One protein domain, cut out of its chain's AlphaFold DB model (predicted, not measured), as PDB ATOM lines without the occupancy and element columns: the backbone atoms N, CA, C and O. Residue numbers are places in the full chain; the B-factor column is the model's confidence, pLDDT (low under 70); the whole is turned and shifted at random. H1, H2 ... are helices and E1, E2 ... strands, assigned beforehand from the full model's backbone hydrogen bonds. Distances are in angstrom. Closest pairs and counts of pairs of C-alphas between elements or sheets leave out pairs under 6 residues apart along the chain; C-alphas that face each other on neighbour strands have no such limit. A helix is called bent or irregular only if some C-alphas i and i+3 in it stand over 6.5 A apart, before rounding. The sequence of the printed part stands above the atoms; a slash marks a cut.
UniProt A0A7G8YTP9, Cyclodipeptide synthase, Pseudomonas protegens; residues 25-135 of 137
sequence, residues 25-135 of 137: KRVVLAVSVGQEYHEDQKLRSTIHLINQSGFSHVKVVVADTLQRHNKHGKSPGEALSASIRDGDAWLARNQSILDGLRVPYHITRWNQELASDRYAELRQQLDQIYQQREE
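Overview. This is residues 25 to 135 of the 137 residues of the protein "Cyclodipeptide synthase" of Pseudomonas protegens (UniProt A0A7G8YTP9). A small sheet of three parallel strands, E1, E2 and E3, has helices H1 and H3 over one face, in two layers; the long, kinked H3 runs on past the sheet to the short H2. At the far ends of the strands H4 follows E3, and beyond it residues 115 to 122 and 124 to 135, with most of H5, stick out as an arm. The 111 printed residues hold five named helices and three named strands, in the order E1 H1 E2 H2 H3 E3 H4 H5, of mixed class. The whole is only just loose, close to compact, with a radius of gyration of the C-alphas of 16.1 A and spans of 42 by 33 by 27 A.

Arrangement. Edge strand E1, residues 26 to 31, is parallel to inner strand E2, residues 57 to 62, at 19 degrees, with N 29 and O 59 2.8 A apart, within hydrogen-bond range. Between them H1, residues 40 to 52, is on the sheet and near E1; E1, H1 and E2 form a strand-helix-strand unit, two parallel strands joined through a helix, with a right-handed crossover. H2, residues 65 to 70, touches H3, residues 76 to 98, at a steep tilt of 57 degrees, opposite ways; their closest C-alphas, those of Arg 68 and Ala 79, are 4.9 A apart. H3 is over E2 at a height over the sheet of 7.5 A, along the strands at 16 degrees to E2 on the local plane. With residues 94 to 98 alone it touches H1, closest at the C-alphas of Arg 44 and Ile 97, 6.0 A. Edge strand E3, residues 105 to 109, is parallel to E2 at 21 degrees, with N 108 and O 60 2.8 A apart; E2, H2, H3 and E3 form a second such right-handed unit. H4, residues 110 to 114, only grazes the sheet and only just touches H2, with 3 pairs of C-alphas within 8 A, the closest those of Thr 65 and Trp 110, 5.8 A. H5, residues 119 to 132, touches no helix. Every O i to N i+4 pair is within hydrogen-bond range in H1, H4 and H5, against 17 of 19 in H3 and 0 of 2 in H2, where 3 of 3 O i to N i+3 pairs are.

Along the chain. E1 begins at C-alpha 26, (-26.978, -23.472, 42.383); E1 and E2 each measure 16.2 A, E3 13.6 A. H1 measures 18.7 A and H3 30.4 A, with a kink of 41 degrees near residue 92; H3 is irregular, C-alphas 93 and 96 being 7.4 A apart. H5 measures 19.9 A and ends at C-alpha 132, (-47.309, -22.641, 16.867).

Size, cuts and confidence. The C-alphas of Ser 96 and Gln 132, the two farthest apart, are 45.2 A apart. The printed part has no cut and no long link, and no printed residue is under 70 in pLDDT.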
ATOM      1  N   LYS A  25     -22.914 -26.297  42.367       97.31
ATOM      2  CA  LYS A  25     -24.041 -25.789  41.564       97.31
ATOM      3  C   LYS A  25     -25.057 -25.028  42.414       97.31
ATOM      4  O   LYS A  25     -25.161 -25.208  43.624       97.31
ATOM      5  N   ARG A  26     -25.848 -24.177  41.761       98.12
ATOM      6  CA  ARG A  26     -26.978 -23.472  42.383       98.12
ATOM      7  C   ARG A  26     -28.264 -24.235  42.094       98.12
ATOM      8  O   ARG A  26     -28.436 -24.734  40.986       98.12
ATOM      9  N   VAL A  27     -29.175 -24.281  43.061       97.75
ATOM     10  CA  VAL A  27     -30.459 -24.983  42.926       97.75
ATOM     11  C   VAL A  27     -31.631 -24.062  43.239       97.75
ATOM     12  O   VAL A  27     -31.527 -23.147  44.058       97.75
ATOM     13  N   VAL A  28     -32.757 -24.315  42.574       98.19
ATOM     14  CA  VAL A  28     -34.038 -23.669  42.857       98.19
ATOM     15  C   VAL A  28     -34.970 -24.684  43.511       98.19
ATOM     16  O   VAL A  28     -35.255 -25.727  42.930       98.19
ATOM     17  N   LEU A  29     -35.467 -24.365  44.704       98.12
ATOM     18  CA  LEU A  29     -36.559 -25.081  45.354       98.12
ATOM     19  C   LEU A  29     -37.865 -24.331  45.065       98.12
ATOM     20  O   LEU A  29     -38.155 -23.316  45.699       98.12
ATOM     21  N   ALA A  30     -38.627 -24.806  44.080       97.88
ATOM     22  CA  ALA A  30     -39.914 -24.224  43.708       97.88
ATOM     23  C   ALA A  30     -41.042 -24.793  44.581       97.88
ATOM     24  O   ALA A  30     -41.404 -25.961  44.469       97.88
ATOM     25  N   VAL A  31     -41.605 -23.952  45.443       98.25
ATOM     26  CA  VAL A  31     -42.636 -24.299  46.419       98.25
ATOM     27  C   VAL A  31     -44.010 -23.931  45.876       98.25
ATOM     28  O   VAL A  31     -44.381 -22.762  45.813       98.25
ATOM     29  N   SER A  32     -44.804 -24.940  45.540       97.25
ATOM     30  CA  SER A  32     -46.243 -24.809  45.311       97.25
ATOM     31  C   SER A  32     -46.973 -24.820  46.657       97.25
ATOM     32  O   SER A  32     -47.037 -25.855  47.328       97.25
ATOM     33  N   VAL A  33     -47.466 -23.654  47.082       97.12
ATOM     34  CA  VAL A  33     -48.141 -23.479  48.376       97.12
ATOM     35  C   VAL A  33     -49.450 -24.270  48.408       97.12
ATOM     36  O   VAL A  33     -50.243 -24.210  47.471       97.12
ATOM     37  N   GLY A  34     -49.683 -24.989  49.509       94.12
ATOM     38  CA  GLY A  34     -50.857 -25.849  49.699       94.12
ATOM     39  C   GLY A  34     -50.640 -27.308  49.290       94.12
ATOM     40  O   GLY A  34     -51.558 -28.111  49.409       94.12
ATOM     41  N   GLN A  35     -49.438 -27.660  48.828       95.88
ATOM     42  CA  GLN A  35     -49.071 -29.033  48.498       95.88
ATOM     43  C   GLN A  35     -48.369 -29.714  49.675       95.88
ATOM     44  O   GLN A  35     -47.366 -29.208  50.170       95.88
ATOM     45  N   GLU A  36     -48.833 -30.903  50.069       94.62
ATOM     46  CA  GLU A  36     -48.306 -31.634  51.235       94.62
ATOM     47  C   GLU A  36     -46.802 -31.932  51.164       94.62
ATOM     48  O   GLU A  36     -46.132 -32.055  52.186       94.62
ATOM     49  N   TYR A  37     -46.247 -32.092  49.961       93.62
ATOM     50  CA  TYR A  37     -44.821 -32.380  49.786       93.62
ATOM     51  C   TYR A  37     -43.907 -31.180  50.067       93.62
ATOM     52  O   TYR A  37     -42.697 -31.357  50.192       93.62
ATOM     53  N   HIS A  38     -44.480 -29.988  50.244       96.75
ATOM     54  CA  HIS A  38     -43.787 -28.790  50.713       96.75
ATOM     55  C   HIS A  38     -44.061 -28.479  52.187       96.75
ATOM     56  O   HIS A  38     -43.883 -27.338  52.607       96.75
ATOM     57  N   GLU A  39     -44.494 -29.465  52.969       96.00
ATOM     58  CA  GLU A  39     -44.790 -29.307  54.392       96.00
ATOM     59  C   GLU A  39     -44.011 -30.336  55.232       96.00
ATOM     60  O   GLU A  39     -43.558 -31.381  54.739       96.00
ATOM     61  N   ASP A  40     -43.865 -30.025  56.519       94.12
ATOM     62  CA  ASP A  40     -43.459 -30.940  57.588       94.12
ATOM     63  C   ASP A  40     -42.266 -31.852  57.240       94.12
ATOM     64  O   ASP A  40     -41.187 -31.403  56.841       94.12
ATOM     65  N   GLN A  41     -42.423 -33.166  57.441       94.44
ATOM     66  CA  GLN A  41     -41.349 -34.136  57.271       94.44
ATOM     67  C   GLN A  41     -40.898 -34.266  55.817       94.44
ATOM     68  O   GLN A  41     -39.712 -34.504  55.585       94.44
ATOM     69  N   LYS A  42     -41.795 -34.088  54.838       95.88
ATOM     70  CA  LYS A  42     -41.428 -34.158  53.416       95.88
ATOM     71  C   LYS A  42     -40.484 -33.006  53.070       95.88
ATOM     72  O   LYS A  42     -39.399 -33.256  52.548       95.88
ATOM     73  N   LEU A  43     -40.811 -31.779  53.491       97.25
ATOM     74  CA  LEU A  43     -39.923 -30.630  53.309       97.25
ATOM     75  C   LEU A  43     -38.595 -30.808  54.059       97.25
ATOM     76  O   LEU A  43     -37.537 -30.593  53.471       97.25
ATOM     77  N   ARG A  44     -38.617 -31.260  55.322       97.00
ATOM     78  CA  ARG A  44     -37.388 -31.545  56.096       97.00
ATOM     79  C   ARG A  44     -36.471 -32.535  55.382       97.00
ATOM     80  O   ARG A  44     -35.260 -32.332  55.341       97.00
ATOM     81  N   SER A  45     -37.053 -33.577  54.797       96.81
ATOM     82  CA  SER A  45     -36.318 -34.590  54.036       96.81
ATOM     83  C   SER A  45     -35.686 -33.992  52.780       96.81
ATOM     84  O   SER A  45     -34.531 -34.285  52.479       96.81
ATOM     85  N   THR A  46     -36.397 -33.101  52.084       97.25
ATOM     86  CA  THR A  46     -35.861 -32.365  50.930       97.25
ATOM     87  C   THR A  46     -34.715 -31.434  51.330       97.25
ATOM     88  O   THR A  46     -33.672 -31.450  50.680       97.25
ATOM     89  N   ILE A  47     -34.846 -30.670  52.421       97.69
ATOM     90  CA  ILE A  47     -33.761 -29.812  52.938       97.69
ATOM     91  C   ILE A  47     -32.539 -30.648  53.333       97.69
ATOM     92  O   ILE A  47     -31.405 -30.278  53.028       97.69
ATOM     93  N   HIS A  48     -32.754 -31.805  53.962       96.69
ATOM     94  CA  HIS A  48     -31.675 -32.736  54.271       96.69
ATOM     95  C   HIS A  48     -30.969 -33.234  53.009       96.69
ATOM     96  O   HIS A  48     -29.746 -33.157  52.944       96.69
ATOM     97  N   LEU A  49     -31.718 -33.667  51.989       96.12
ATOM     98  CA  LEU A  49     -31.148 -34.088  50.710       96.12
ATOM     99  C   LEU A  49     -30.315 -32.966  50.075       96.12
ATOM    100  O   LEU A  49     -29.162 -33.199  49.723       96.12
ATOM    101  N   ILE A  50     -30.848 -31.742  49.999       96.75
ATOM    102  CA  ILE A  50     -30.135 -30.570  49.462       96.75
ATOM    103  C   ILE A  50     -28.808 -30.352  50.199       96.75
ATOM    104  O   ILE A  50     -27.767 -30.210  49.560       96.75
ATOM    105  N   ASN A  51     -28.820 -30.411  51.532       97.06
ATOM    106  CA  ASN A  51     -27.618 -30.268  52.357       97.06
ATOM    107  C   ASN A  51     -26.575 -31.379  52.139       97.06
ATOM    108  O   ASN A  51     -25.416 -31.189  52.497       97.06
ATOM    109  N   GLN A  52     -26.973 -32.551  51.640       95.12
ATOM    110  CA  GLN A  52     -26.069 -33.661  51.308       95.12
ATOM    111  C   GLN A  52     -25.627 -33.656  49.838       95.12
ATOM    112  O   GLN A  52     -24.829 -34.495  49.444       95.12
ATOM    113  N   SER A  53     -26.142 -32.729  49.026       94.94
ATOM    114  CA  SER A  53     -25.959 -32.746  47.572       94.94
ATOM    115  C   SER A  53     -24.826 -31.851  47.067       94.94
ATOM    116  O   SER A  53     -24.646 -31.764  45.866       94.94
ATOM    117  N   GLY A  54     -24.103 -31.127  47.926       95.56
ATOM    118  CA  GLY A  54     -22.957 -30.310  47.490       95.56
ATOM    119  C   GLY A  54     -23.297 -28.990  46.775       95.56
ATOM    120  O   GLY A  54     -22.392 -28.295  46.313       95.56
ATOM    121  N   PHE A  55     -24.573 -28.592  46.708       97.88
ATOM    122  CA  PHE A  55     -24.965 -27.296  46.139       97.88
ATOM    123  C   PHE A  55     -24.282 -26.123  46.860       97.88
ATOM    124  O   PHE A  55     -24.110 -26.149  48.072       97.88
ATOM    125  N   SER A  56     -23.949 -25.057  46.133       98.06
ATOM    126  CA  SER A  56     -23.341 -23.840  46.692       98.06
ATOM    127  C   SER A  56     -24.362 -22.804  47.162       98.06
ATOM    128  O   SER A  56     -24.052 -21.982  48.022       98.06
ATOM    129  N   HIS A  57     -25.567 -22.808  46.586       98.50
ATOM    130  CA  HIS A  57     -26.592 -21.798  46.852       98.50
ATOM    131  C   HIS A  57     -27.994 -22.340  46.579       98.50
ATOM    132  O   HIS A  57     -28.212 -23.012  45.567       98.50
ATOM    133  N   VAL A  58     -28.964 -21.959  47.412       98.69
ATOM    134  CA  VAL A  58     -30.383 -22.305  47.228       98.69
ATOM    135  C   VAL A  58     -31.227 -21.050  47.000       98.69
ATOM    136  O   VAL A  58     -31.204 -20.099  47.777       98.69
ATOM    137  N   LYS A  59     -32.013 -21.034  45.926       98.56
ATOM    138  CA  LYS A  59     -33.108 -20.073  45.750       98.56
ATOM    139  C   LYS A  59     -34.417 -20.775  46.079       98.56
ATOM    140  O   LYS A  59     -34.791 -21.718  45.391       98.56
ATOM    141  N   VAL A  60     -35.124 -20.321  47.105       98.56
ATOM    142  CA  VAL A  60     -36.473 -20.810  47.410       98.56
ATOM    143  C   VAL A  60     -37.471 -19.892  46.713       98.56
ATOM    144  O   VAL A  60     -37.500 -18.692  46.979       98.56
ATOM    145  N   VAL A  61     -38.276 -20.435  45.804       98.44
ATOM    146  CA  VAL A  61     -39.341 -19.689  45.120       98.44
ATOM    147  C   VAL A  61     -40.668 -20.119  45.714       98.44
ATOM    148  O   VAL A  61     -41.121 -21.231  45.467       98.44
ATOM    149  N   VAL A  62     -41.311 -19.246  46.481       98.50
ATOM    150  CA  VAL A  62     -42.657 -19.490  47.002       98.50
ATOM    151  C   VAL A  62     -43.665 -19.068  45.937       98.50
ATOM    152  O   VAL A  62     -43.932 -17.880  45.760       98.50
ATOM    153  N   ALA A  63     -44.213 -20.046  45.215       97.88
ATOM    154  CA  ALA A  63     -45.210 -19.874  44.158       97.88
ATOM    155  C   ALA A  63     -46.624 -19.664  44.739       97.88
ATOM    156  O   ALA A  63     -47.568 -20.390  44.422       97.88
ATOM    157  N   ASP A  64     -46.754 -18.683  45.633       97.88
ATOM    158  CA  ASP A  64     -47.967 -18.340  46.375       97.88
ATOM    159  C   ASP A  64     -49.049 -17.737  45.473       97.88
ATOM    160  O   ASP A  64     -50.111 -18.327  45.276       97.88
ATOM    161  N   THR A  65     -48.781 -16.581  44.861       97.75
ATOM    162  CA  THR A  65     -49.779 -15.854  44.072       97.75
ATOM    163  C   THR A  65     -50.096 -16.547  42.761       97.75
ATOM    164  O   THR A  65     -51.143 -16.260  42.185       97.75
ATOM    165  N   LEU A  66     -49.271 -17.498  42.307       96.88
ATOM    166  CA  LEU A  66     -49.626 -18.404  41.215       96.88
ATOM    167  C   LEU A  66     -50.918 -19.175  41.529       96.88
ATOM    168  O   LEU A  66     -51.760 -19.350  40.652       96.88
ATOM    169  N   GLN A  67     -51.134 -19.539  42.797       96.56
ATOM    170  CA  GLN A  67     -52.318 -20.287  43.228       96.56
ATOM    171  C   GLN A  67     -53.620 -19.486  43.127       96.56
ATOM    172  O   GLN A  67     -54.695 -20.068  43.269       96.56
ATOM    173  N   ARG A  68     -53.571 -18.172  42.851       96.44
ATOM    174  CA  ARG A  68     -54.781 -17.344  42.693       96.44
ATOM    175  C   ARG A  68     -55.679 -17.856  41.568       96.44
ATOM    176  O   ARG A  68     -56.894 -17.733  41.655       96.44
ATOM    177  N   HIS A  69     -55.081 -18.469  40.546       95.81
ATOM    178  CA  HIS A  69     -55.797 -19.047  39.409       95.81
ATOM    179  C   HIS A  69     -56.639 -20.274  39.795       95.81
ATOM    180  O   HIS A  69     -57.598 -20.588  39.101       95.81
ATOM    181  N   ASN A  70     -56.344 -20.895  40.942       95.31
ATOM    182  CA  ASN A  70     -57.067 -22.052  41.475       95.31
ATOM    183  C   ASN A  70     -58.147 -21.653  42.506       95.31
ATOM    184  O   ASN A  70     -58.854 -22.506  43.040       95.31
ATOM    185  N   LYS A  71     -58.284 -20.360  42.839       92.31
ATOM    186  CA  LYS A  71     -59.257 -19.862  43.829       92.31
ATOM    187  C   LYS A  71     -60.608 -19.573  43.166       92.31
ATOM    188  O   LYS A  71     -61.010 -18.419  43.022       92.31
ATOM    189  N   HIS A  72     -61.306 -20.630  42.766       92.50
ATOM    190  CA  HIS A  72     -62.631 -20.524  42.152       92.50
ATOM    191  C   HIS A  72     -63.648 -19.828  43.076       92.50
ATOM    192  O   HIS A  72     -63.589 -19.959  44.299       92.50
ATOM    193  N   GLY A  73     -64.581 -19.075  42.483       92.94
ATOM    194  CA  GLY A  73     -65.652 -18.382  43.213       92.94
ATOM    195  C   GLY A  73     -65.233 -17.102  43.946       92.94
ATOM    196  O   GLY A  73     -66.053 -16.527  44.653       92.94
ATOM    197  N   LYS A  74     -63.985 -16.641  43.784       92.62
ATOM    198  CA  LYS A  74     -63.498 -15.364  44.330       92.62
ATOM    199  C   LYS A  74     -63.297 -14.337  43.227       92.62
ATOM    200  O   LYS A  74     -62.922 -14.694  42.108       92.62
ATOM    201  N   SER A  75     -63.468 -13.057  43.550       96.31
ATOM    202  CA  SER A  75     -63.013 -11.996  42.651       96.31
ATOM    203  C   SER A  75     -61.481 -12.036  42.498       96.31
ATOM    204  O   SER A  75     -60.782 -12.521  43.397       96.31
ATOM    205  N   PRO A  76     -60.910 -11.499  41.403       95.06
ATOM    206  CA  PRO A  76     -59.460 -11.499  41.197       95.06
ATOM    207  C   PRO A  76     -58.663 -10.886  42.360       95.06
ATOM    208  O   PRO A  76     -57.625 -11.422  42.752       95.06
ATOM    209  N   GLY A  77     -59.165  -9.797  42.954       96.06
ATOM    210  CA  GLY A  77     -58.529  -9.141  44.101       96.06
ATOM    211  C   GLY A  77     -58.566  -9.994  45.372       96.06
ATOM    212  O   GLY A  77     -57.564 -10.101  46.084       96.06
ATOM    213  N   GLU A  78     -59.688 -10.665  45.638       97.25
ATOM    214  CA  GLU A  78     -59.820 -11.583  46.773       97.25
ATOM    215  C   GLU A  78     -58.972 -12.843  46.600       97.25
ATOM    216  O   GLU A  78     -58.380 -13.317  47.572       97.25
ATOM    217  N   ALA A  79     -58.899 -13.382  45.380       97.56
ATOM    218  CA  ALA A  79     -58.062 -14.526  45.038       97.56
ATOM    219  C   ALA A  79     -56.579 -14.206  45.262       97.56
ATOM    220  O   ALA A  79     -55.891 -14.956  45.952       97.56
ATOM    221  N   LEU A  80     -56.107 -13.060  44.757       96.88
ATOM    222  CA  LEU A  80     -54.739 -12.591  44.976       96.88
ATOM    223  C   LEU A  80     -54.443 -12.404  46.468       96.88
ATOM    224  O   LEU A  80     -53.457 -12.938  46.972       96.88
ATOM    225  N   SER A  81     -55.318 -11.694  47.183       97.50
ATOM    226  CA  SER A  81     -55.148 -11.432  48.615       97.50
ATOM    227  C   SER A  81     -55.133 -12.722  49.436       97.50
ATOM    228  O   SER A  81     -54.362 -12.849  50.384       97.50
ATOM    229  N   ALA A  82     -55.974 -13.698  49.080       97.62
ATOM    230  CA  ALA A  82     -55.974 -15.011  49.714       97.62
ATOM    231  C   ALA A  82     -54.660 -15.758  49.460       97.62
ATOM    232  O   ALA A  82     -54.074 -16.271  50.405       97.62
ATOM    233  N   SER A  83     -54.168 -15.767  48.223       97.94
ATOM    234  CA  SER A  83     -52.912 -16.436  47.889       97.94
ATOM    235  C   SER A  83     -51.688 -15.822  48.570       97.94
ATOM    236  O   SER A  83     -50.810 -16.568  48.991       97.94
ATOM    237  N   ILE A  84     -51.638 -14.494  48.736       98.12
ATOM    238  CA  ILE A  84     -50.575 -13.833  49.514       98.12
ATOM    239  C   ILE A  84     -50.589 -14.347  50.959       98.12
ATOM    240  O   ILE A  84     -49.566 -14.819  51.450       98.12
ATOM    241  N   ARG A  85     -51.765 -14.347  51.607       98.31
ATOM    242  CA  ARG A  85     -51.915 -14.856  52.980       98.31
ATOM    243  C   ARG A  85     -51.514 -16.322  53.109       98.31
ATOM    244  O   ARG A  85     -50.866 -16.682  54.087       98.31
ATOM    245  N   ASP A  86     -51.873 -17.156  52.135       98.19
ATOM    246  CA  ASP A  86     -51.498 -18.573  52.133       98.19
ATOM    247  C   ASP A  86     -49.972 -18.741  52.095       98.19
ATOM    248  O   ASP A  86     -49.415 -19.566  52.825       98.19
ATOM    249  N   GLY A  87     -49.286 -17.937  51.276       98.44
ATOM    250  CA  GLY A  87     -47.830 -17.924  51.215       98.44
ATOM    251  C   GLY A  87     -47.184 -17.386  52.493       98.44
ATOM    252  O   GLY A  87     -46.158 -17.910  52.925       98.44
ATOM    253  N   ASP A  88     -47.747 -16.351  53.115       98.62
ATOM    254  CA  ASP A  88     -47.237 -15.796  54.379       98.62
ATOM    255  C   ASP A  88     -47.363 -16.820  55.506       98.62
ATOM    256  O   ASP A  88     -46.404 -17.087  56.231       98.62
ATOM    257  N   ALA A  89     -48.519 -17.480  55.584       98.50
ATOM    258  CA  ALA A  89     -48.742 -18.582  56.504       98.50
ATOM    259  C   ALA A  89     -47.786 -19.754  56.232       98.50
ATOM    260  O   ALA A  89     -47.396 -20.445  57.173       98.50
ATOM    261  N   TRP A  90     -47.428 -20.015  54.966       98.62
ATOM    262  CA  TRP A  90     -46.477 -21.073  54.606       98.62
ATOM    263  C   TRP A  90     -45.071 -20.757  55.089       98.62
ATOM    264  O   TRP A  90     -44.429 -21.617  55.689       98.62
ATOM    265  N   LEU A  91     -44.620 -19.517  54.905       98.44
ATOM    266  CA  LEU A  91     -43.336 -19.078  55.440       98.44
ATOM    267  C   LEU A  91     -43.316 -19.167  56.961       98.44
ATOM    268  O   LEU A  91     -42.415 -19.787  57.511       98.44
ATOM    269  N   ALA A  92     -44.334 -18.634  57.638       98.25
ATOM    270  CA  ALA A  92     -44.387 -18.624  59.096       98.25
ATOM    271  C   ALA A  92     -44.244 -20.030  59.705       98.25
ATOM    272  O   ALA A  92     -43.512 -20.209  60.678       98.25
ATOM    273  N   ARG A  93     -44.902 -21.041  59.120       97.69
ATOM    274  CA  ARG A  93     -44.844 -22.423  59.626       97.69
ATOM    275  C   ARG A  93     -43.577 -23.183  59.209       97.69
ATOM    276  O   ARG A  93     -43.086 -23.997  59.986       97.69
ATOM    277  N   ASN A  94     -43.016 -22.901  58.029       98.12
ATOM    278  CA  ASN A  94     -41.873 -23.645  57.484       98.12
ATOM    279  C   ASN A  94     -40.514 -22.945  57.648       98.12
ATOM    280  O   ASN A  94     -39.493 -23.558  57.344       98.12
ATOM    281  N   GLN A  95     -40.460 -21.710  58.163       97.62
ATOM    282  CA  GLN A  95     -39.210 -20.952  58.302       97.62
ATOM    283  C   GLN A  95     -38.146 -21.746  59.071       97.62
ATOM    284  O   GLN A  95     -37.037 -21.918  58.581       97.62
ATOM    285  N   SER A  96     -38.523 -22.352  60.201       97.62
ATOM    286  CA  SER A  96     -37.614 -23.182  61.007       97.62
ATOM    287  C   SER A  96     -37.024 -24.390  60.261       97.62
ATOM    288  O   SER A  96     -35.973 -24.901  60.643       97.62
ATOM    289  N   ILE A  97     -37.696 -24.875  59.209       97.88
ATOM    290  CA  ILE A  97     -37.203 -25.954  58.347       97.88
ATOM    291  C   ILE A  97     -36.215 -25.392  57.320       97.88
ATOM    292  O   ILE A  97     -35.162 -25.992  57.105       97.88
ATOM    293  N   LEU A  98     -36.524 -24.235  56.725       98.06
ATOM    294  CA  LEU A  98     -35.646 -23.539  55.777       98.06
ATOM    295  C   LEU A  98     -34.351 -23.054  56.436       98.06
ATOM    296  O   LEU A  98     -33.289 -23.162  55.834       98.06
ATOM    297  N   ASP A  99     -34.415 -22.630  57.698       97.31
ATOM    298  CA  ASP A  99     -33.246 -22.269  58.513       97.31
ATOM    299  C   ASP A  99     -32.282 -23.451  58.726       97.31
ATOM    300  O   ASP A  99     -31.136 -23.265  59.128       97.31
ATOM    301  N   GLY A 100     -32.720 -24.679  58.428       97.06
ATOM    302  CA  GLY A 100     -31.873 -25.866  58.396       97.06
ATOM    303  C   GLY A 100     -30.972 -25.979  57.160       97.06
ATOM    304  O   GLY A 100     -30.155 -26.904  57.103       97.06
ATOM    305  N   LEU A 101     -31.101 -25.099  56.161       97.94
ATOM    306  CA  LEU A 101     -30.191 -25.036  55.015       97.94
ATOM    307  C   LEU A 101     -28.786 -24.623  55.471       97.94
ATOM    308  O   LEU A 101     -28.598 -23.602  56.123       97.94
ATOM    309  N   ARG A 102     -27.780 -25.427  55.112       97.69
ATOM    310  CA  ARG A 102     -26.373 -25.221  55.513       97.69
ATOM    311  C   ARG A 102     -25.591 -24.318  54.564       97.69
ATOM    312  O   ARG A 102     -24.451 -23.971  54.850       97.69
ATOM    313  N   VAL A 103     -26.190 -23.980  53.432       97.06
ATOM    314  CA  VAL A 103     -25.602 -23.151  52.379       97.06
ATOM    315  C   VAL A 103     -26.390 -21.849  52.274       97.06
ATOM    316  O   VAL A 103     -27.563 -21.827  52.662       97.06
ATOM    317  N   PRO A 104     -25.790 -20.767  51.747       98.25
ATOM    318  CA  PRO A 104     -26.507 -19.522  51.538       98.25
ATOM    319  C   PRO A 104     -27.800 -19.753  50.761       98.25
ATOM    320  O   PRO A 104     -27.830 -20.442  49.733       98.25
ATOM    321  N   TYR A 105     -28.881 -19.163  51.259       98.62
ATOM    322  CA  TYR A 105     -30.167 -19.226  50.597       98.62
ATOM    323  C   TYR A 105     -30.875 -17.882  50.631       98.62
ATOM    324  O   TYR A 105     -30.610 -17.034  51.480       98.62
ATOM    325  N   HIS A 106     -31.767 -17.678  49.670       97.88
ATOM    326  CA  HIS A 106     -32.695 -16.557  49.695       97.88
ATOM    327  C   HIS A 106     -34.071 -17.019  49.237       97.88
ATOM    328  O   HIS A 106     -34.201 -17.971  48.461       97.88
ATOM    329  N   ILE A 107     -35.090 -16.326  49.729       98.50
ATOM    330  CA  ILE A 107     -36.485 -16.590  49.413       98.50
ATOM    331  C   ILE A 107     -36.974 -15.509  48.452       98.50
ATOM    332  O   ILE A 107     -36.725 -14.325  48.657       98.50
ATOM    333  N   THR A 108     -37.691 -15.934  47.420       97.75
ATOM    334  CA  THR A 108     -38.418 -15.073  46.485       97.75
ATOM    335  C   THR A 108     -39.890 -15.463  46.475       97.75
ATOM    336  O   THR A 108     -40.233 -16.634  46.646       97.75
ATOM    337  N   ARG A 109     -40.770 -14.479  46.304       98.12
ATOM    338  CA  ARG A 109     -42.219 -14.667  46.137       98.12
ATOM    339  C   ARG A 109     -42.576 -14.649  44.660       98.12
ATOM    340  O   ARG A 109     -41.899 -13.993  43.872       98.12
ATOM    341  N   TRP A 110     -43.685 -15.279  44.288       97.88
ATOM    342  CA  TRP A 110     -44.074 -15.373  42.881       97.88
ATOM    343  C   TRP A 110     -44.232 -14.007  42.206       97.88
ATOM    344  O   TRP A 110     -43.768 -13.810  41.088       97.88
ATOM    345  N   ASN A 111     -44.803 -13.022  42.904       95.38
ATOM    346  CA  ASN A 111     -44.923 -11.658  42.374       95.38
ATOM    347  C   ASN A 111     -43.567 -10.997  42.077       95.38
ATOM    348  O   ASN A 111     -43.496 -10.172  41.174       95.38
ATOM    349  N   GLN A 112     -42.506 -11.349  42.808       95.25
ATOM    350  CA  GLN A 112     -41.164 -10.829  42.539       95.25
ATOM    351  C   GLN A 112     -40.587 -11.450  41.261       95.25
ATOM    352  O   GLN A 112     -39.971 -10.743  40.473       95.25
ATOM    353  N   GLU A 113     -40.850 -12.735  41.008       94.75
ATOM    354  CA  GLU A 113     -40.471 -13.383  39.744       94.75
ATOM    355  C   GLU A 113     -41.235 -12.789  38.551       94.75
ATOM    356  O   GLU A 113     -40.648 -12.548  37.497       94.75
ATOM    357  N   LEU A 114     -42.529 -12.494  38.728       93.62
ATOM    358  CA  LEU A 114     -43.360 -11.842  37.707       93.62
ATOM    359  C   LEU A 114     -42.928 -10.399  37.411       93.62
ATOM    360  O   LEU A 114     -43.168  -9.909  36.312       93.62
ATOM    361  N   ALA A 115     -42.307  -9.724  38.380       92.56
ATOM    362  CA  ALA A 115     -41.797  -8.362  38.234       92.56
ATOM    363  C   ALA A 115     -40.413  -8.294  37.563       92.56
ATOM    364  O   ALA A 115     -39.872  -7.205  37.407       92.56
ATOM    365  N   SER A 116     -39.826  -9.434  37.182       90.38
ATOM    366  CA  SER A 116     -38.564  -9.473  36.440       90.38
ATOM    367  C   SER A 116     -38.701  -8.789  35.080       90.38
ATOM    368  O   SER A 116     -39.643  -9.073  34.338       90.38
ATOM    369  N   ASP A 117     -37.708  -7.981  34.702       89.06
ATOM    370  CA  ASP A 117     -37.661  -7.276  33.409       89.06
ATOM    371  C   ASP A 117     -37.825  -8.224  32.213       89.06
ATOM    372  O   ASP A 117     -38.372  -7.866  31.172       89.06
ATOM    373  N   ARG A 118     -37.381  -9.474  32.374       92.44
ATOM    374  CA  ARG A 118     -37.446 -10.496  31.327       92.44
ATOM    375  C   ARG A 118     -38.788 -11.215  31.259       92.44
ATOM    376  O   ARG A 118     -39.032 -11.923  30.288       92.44
ATOM    377  N   TYR A 119     -39.643 -11.096  32.277       93.50
ATOM    378  CA  TYR A 119     -40.872 -11.886  32.348       93.50
ATOM    379  C   TYR A 119     -41.813 -11.570  31.184       93.50
ATOM    380  O   TYR A 119     -42.309 -12.493  30.543       93.50
ATOM    381  N   ALA A 120     -42.026 -10.286  30.884       90.75
ATOM    382  CA  ALA A 120     -42.927  -9.868  29.812       90.75
ATOM    383  C   ALA A 120     -42.486 -10.417  28.445       90.75
ATOM    384  O   ALA A 120     -43.296 -10.991  27.715       90.75
ATOM    385  N   GLU A 121     -41.191 -10.311  28.139       94.25
ATOM    386  CA  GLU A 121     -40.609 -10.825  26.898       94.25
ATOM    387  C   GLU A 121     -40.729 -12.354  26.809       94.25
ATOM    388  O   GLU A 121     -41.243 -12.889  25.827       94.25
ATOM    389  N   LEU A 122     -40.310 -13.071  27.859       95.88
ATOM    390  CA  LEU A 122     -40.369 -14.535  27.897       95.88
ATOM    391  C   LEU A 122     -41.807 -15.051  27.822       95.88
ATOM    392  O   LEU A 122     -42.063 -16.079  27.200       95.88
ATOM    393  N   ARG A 123     -42.758 -14.333  28.428       94.75
ATOM    394  CA  ARG A 123     -44.176 -14.677  28.349       94.75
ATOM    395  C   ARG A 123     -44.690 -14.569  26.917       94.75
ATOM    396  O   ARG A 123     -45.351 -15.492  26.454       94.75
ATOM    397  N   GLN A 124     -44.346 -13.496  26.207       94.56
ATOM    398  CA  GLN A 124     -44.734 -13.330  24.808       94.56
ATOM    399  C   GLN A 124     -44.138 -14.431  23.919       94.56
ATOM    400  O   GLN A 124     -44.842 -14.978  23.072       94.56
ATOM    401  N   GLN A 125     -42.868 -14.791  24.129       95.50
ATOM    402  CA  GLN A 125     -42.233 -15.899  23.408       95.50
ATOM    403  C   GLN A 125     -42.941 -17.231  23.687       95.50
ATOM    404  O   GLN A 125     -43.209 -17.992  22.759       95.50
ATOM    405  N   LEU A 126     -43.292 -17.504  24.947       94.88
ATOM    406  CA  LEU A 126     -44.019 -18.717  25.318       94.88
ATOM    407  C   LEU A 126     -45.405 -18.769  24.663       94.88
ATOM    408  O   LEU A 126     -45.774 -19.807  24.123       94.88
ATOM    409  N   ASP A 127     -46.141 -17.654  24.665       94.44
ATOM    410  CA  ASP A 127     -47.465 -17.574  24.041       94.44
ATOM    411  C   ASP A 127     -47.376 -17.828  22.521       94.44
ATOM    412  O   ASP A 127     -48.201 -18.555  21.965       94.44
ATOM    413  N   GLN A 128     -46.342 -17.309  21.845       94.81
ATOM    414  CA  GLN A 128     -46.084 -17.591  20.425       94.81
ATOM    415  C   GLN A 128     -45.778 -19.069  20.177       94.81
ATOM    416  O   GLN A 128     -46.335 -19.675  19.262       94.81
ATOM    417  N   ILE A 129     -44.914 -19.663  21.001       95.31
ATOM    418  CA  ILE A 129     -44.545 -21.076  20.890       95.31
ATOM    419  C   ILE A 129     -45.775 -21.970  21.113       95.31
ATOM    420  O   ILE A 129     -46.021 -22.865  20.307       95.31
ATOM    421  N   TYR A 130     -46.584 -21.692  22.139       94.75
ATOM    422  CA  TYR A 130     -47.832 -22.410  22.437       94.75
ATOM    423  C   TYR A 130     -48.847 -22.313  21.284       94.75
ATOM    424  O   TYR A 130     -49.558 -23.264  20.955       94.75
ATOM    425  N   GLN A 131     -48.889 -21.169  20.596       93.69
ATOM    426  CA  GLN A 131     -49.718 -20.996  19.405       93.69
ATOM    427  C   GLN A 131     -49.179 -21.713  18.164       93.69
ATOM    428  O   GLN A 131     -49.959 -21.956  17.253       93.69
ATOM    429  N   GLN A 132     -47.895 -22.047  18.076       93.81
ATOM    430  CA  GLN A 132     -47.309 -22.641  16.867       93.81
ATOM    431  C   GLN A 132     -47.116 -24.154  16.966       93.81
ATOM    432  O   GLN A 132     -47.124 -24.836  15.945       93.81
ATOM    433  N   ARG A 133     -46.927 -24.668  18.181       93.88
ATOM    434  CA  ARG A 133     -46.560 -26.059  18.443       93.88
ATOM    435  C   ARG A 133     -47.737 -26.824  19.022       93.88
ATOM    436  O   ARG A 133     -48.149 -26.560  20.149       93.88
ATOM    437  N   GLU A 134     -48.285 -27.758  18.249       87.94
ATOM    438  CA  GLU A 134     -49.417 -28.580  18.692       87.94
ATOM    439  C   GLU A 134     -49.057 -29.464  19.883       87.94
ATOM    440  O   GLU A 134     -49.894 -29.670  20.751       87.94
ATOM    441  N   GLU A 135     -47.808 -29.920  19.980       92.88
ATOM    442  CA  GLU A 135     -47.345 -30.787  21.063       92.88
ATOM    443  C   GLU A 135     -47.338 -30.116  22.446       92.88
ATOM    444  O   GLU A 135     -47.183 -30.795  23.459       92.88
TER     445      GLU A 135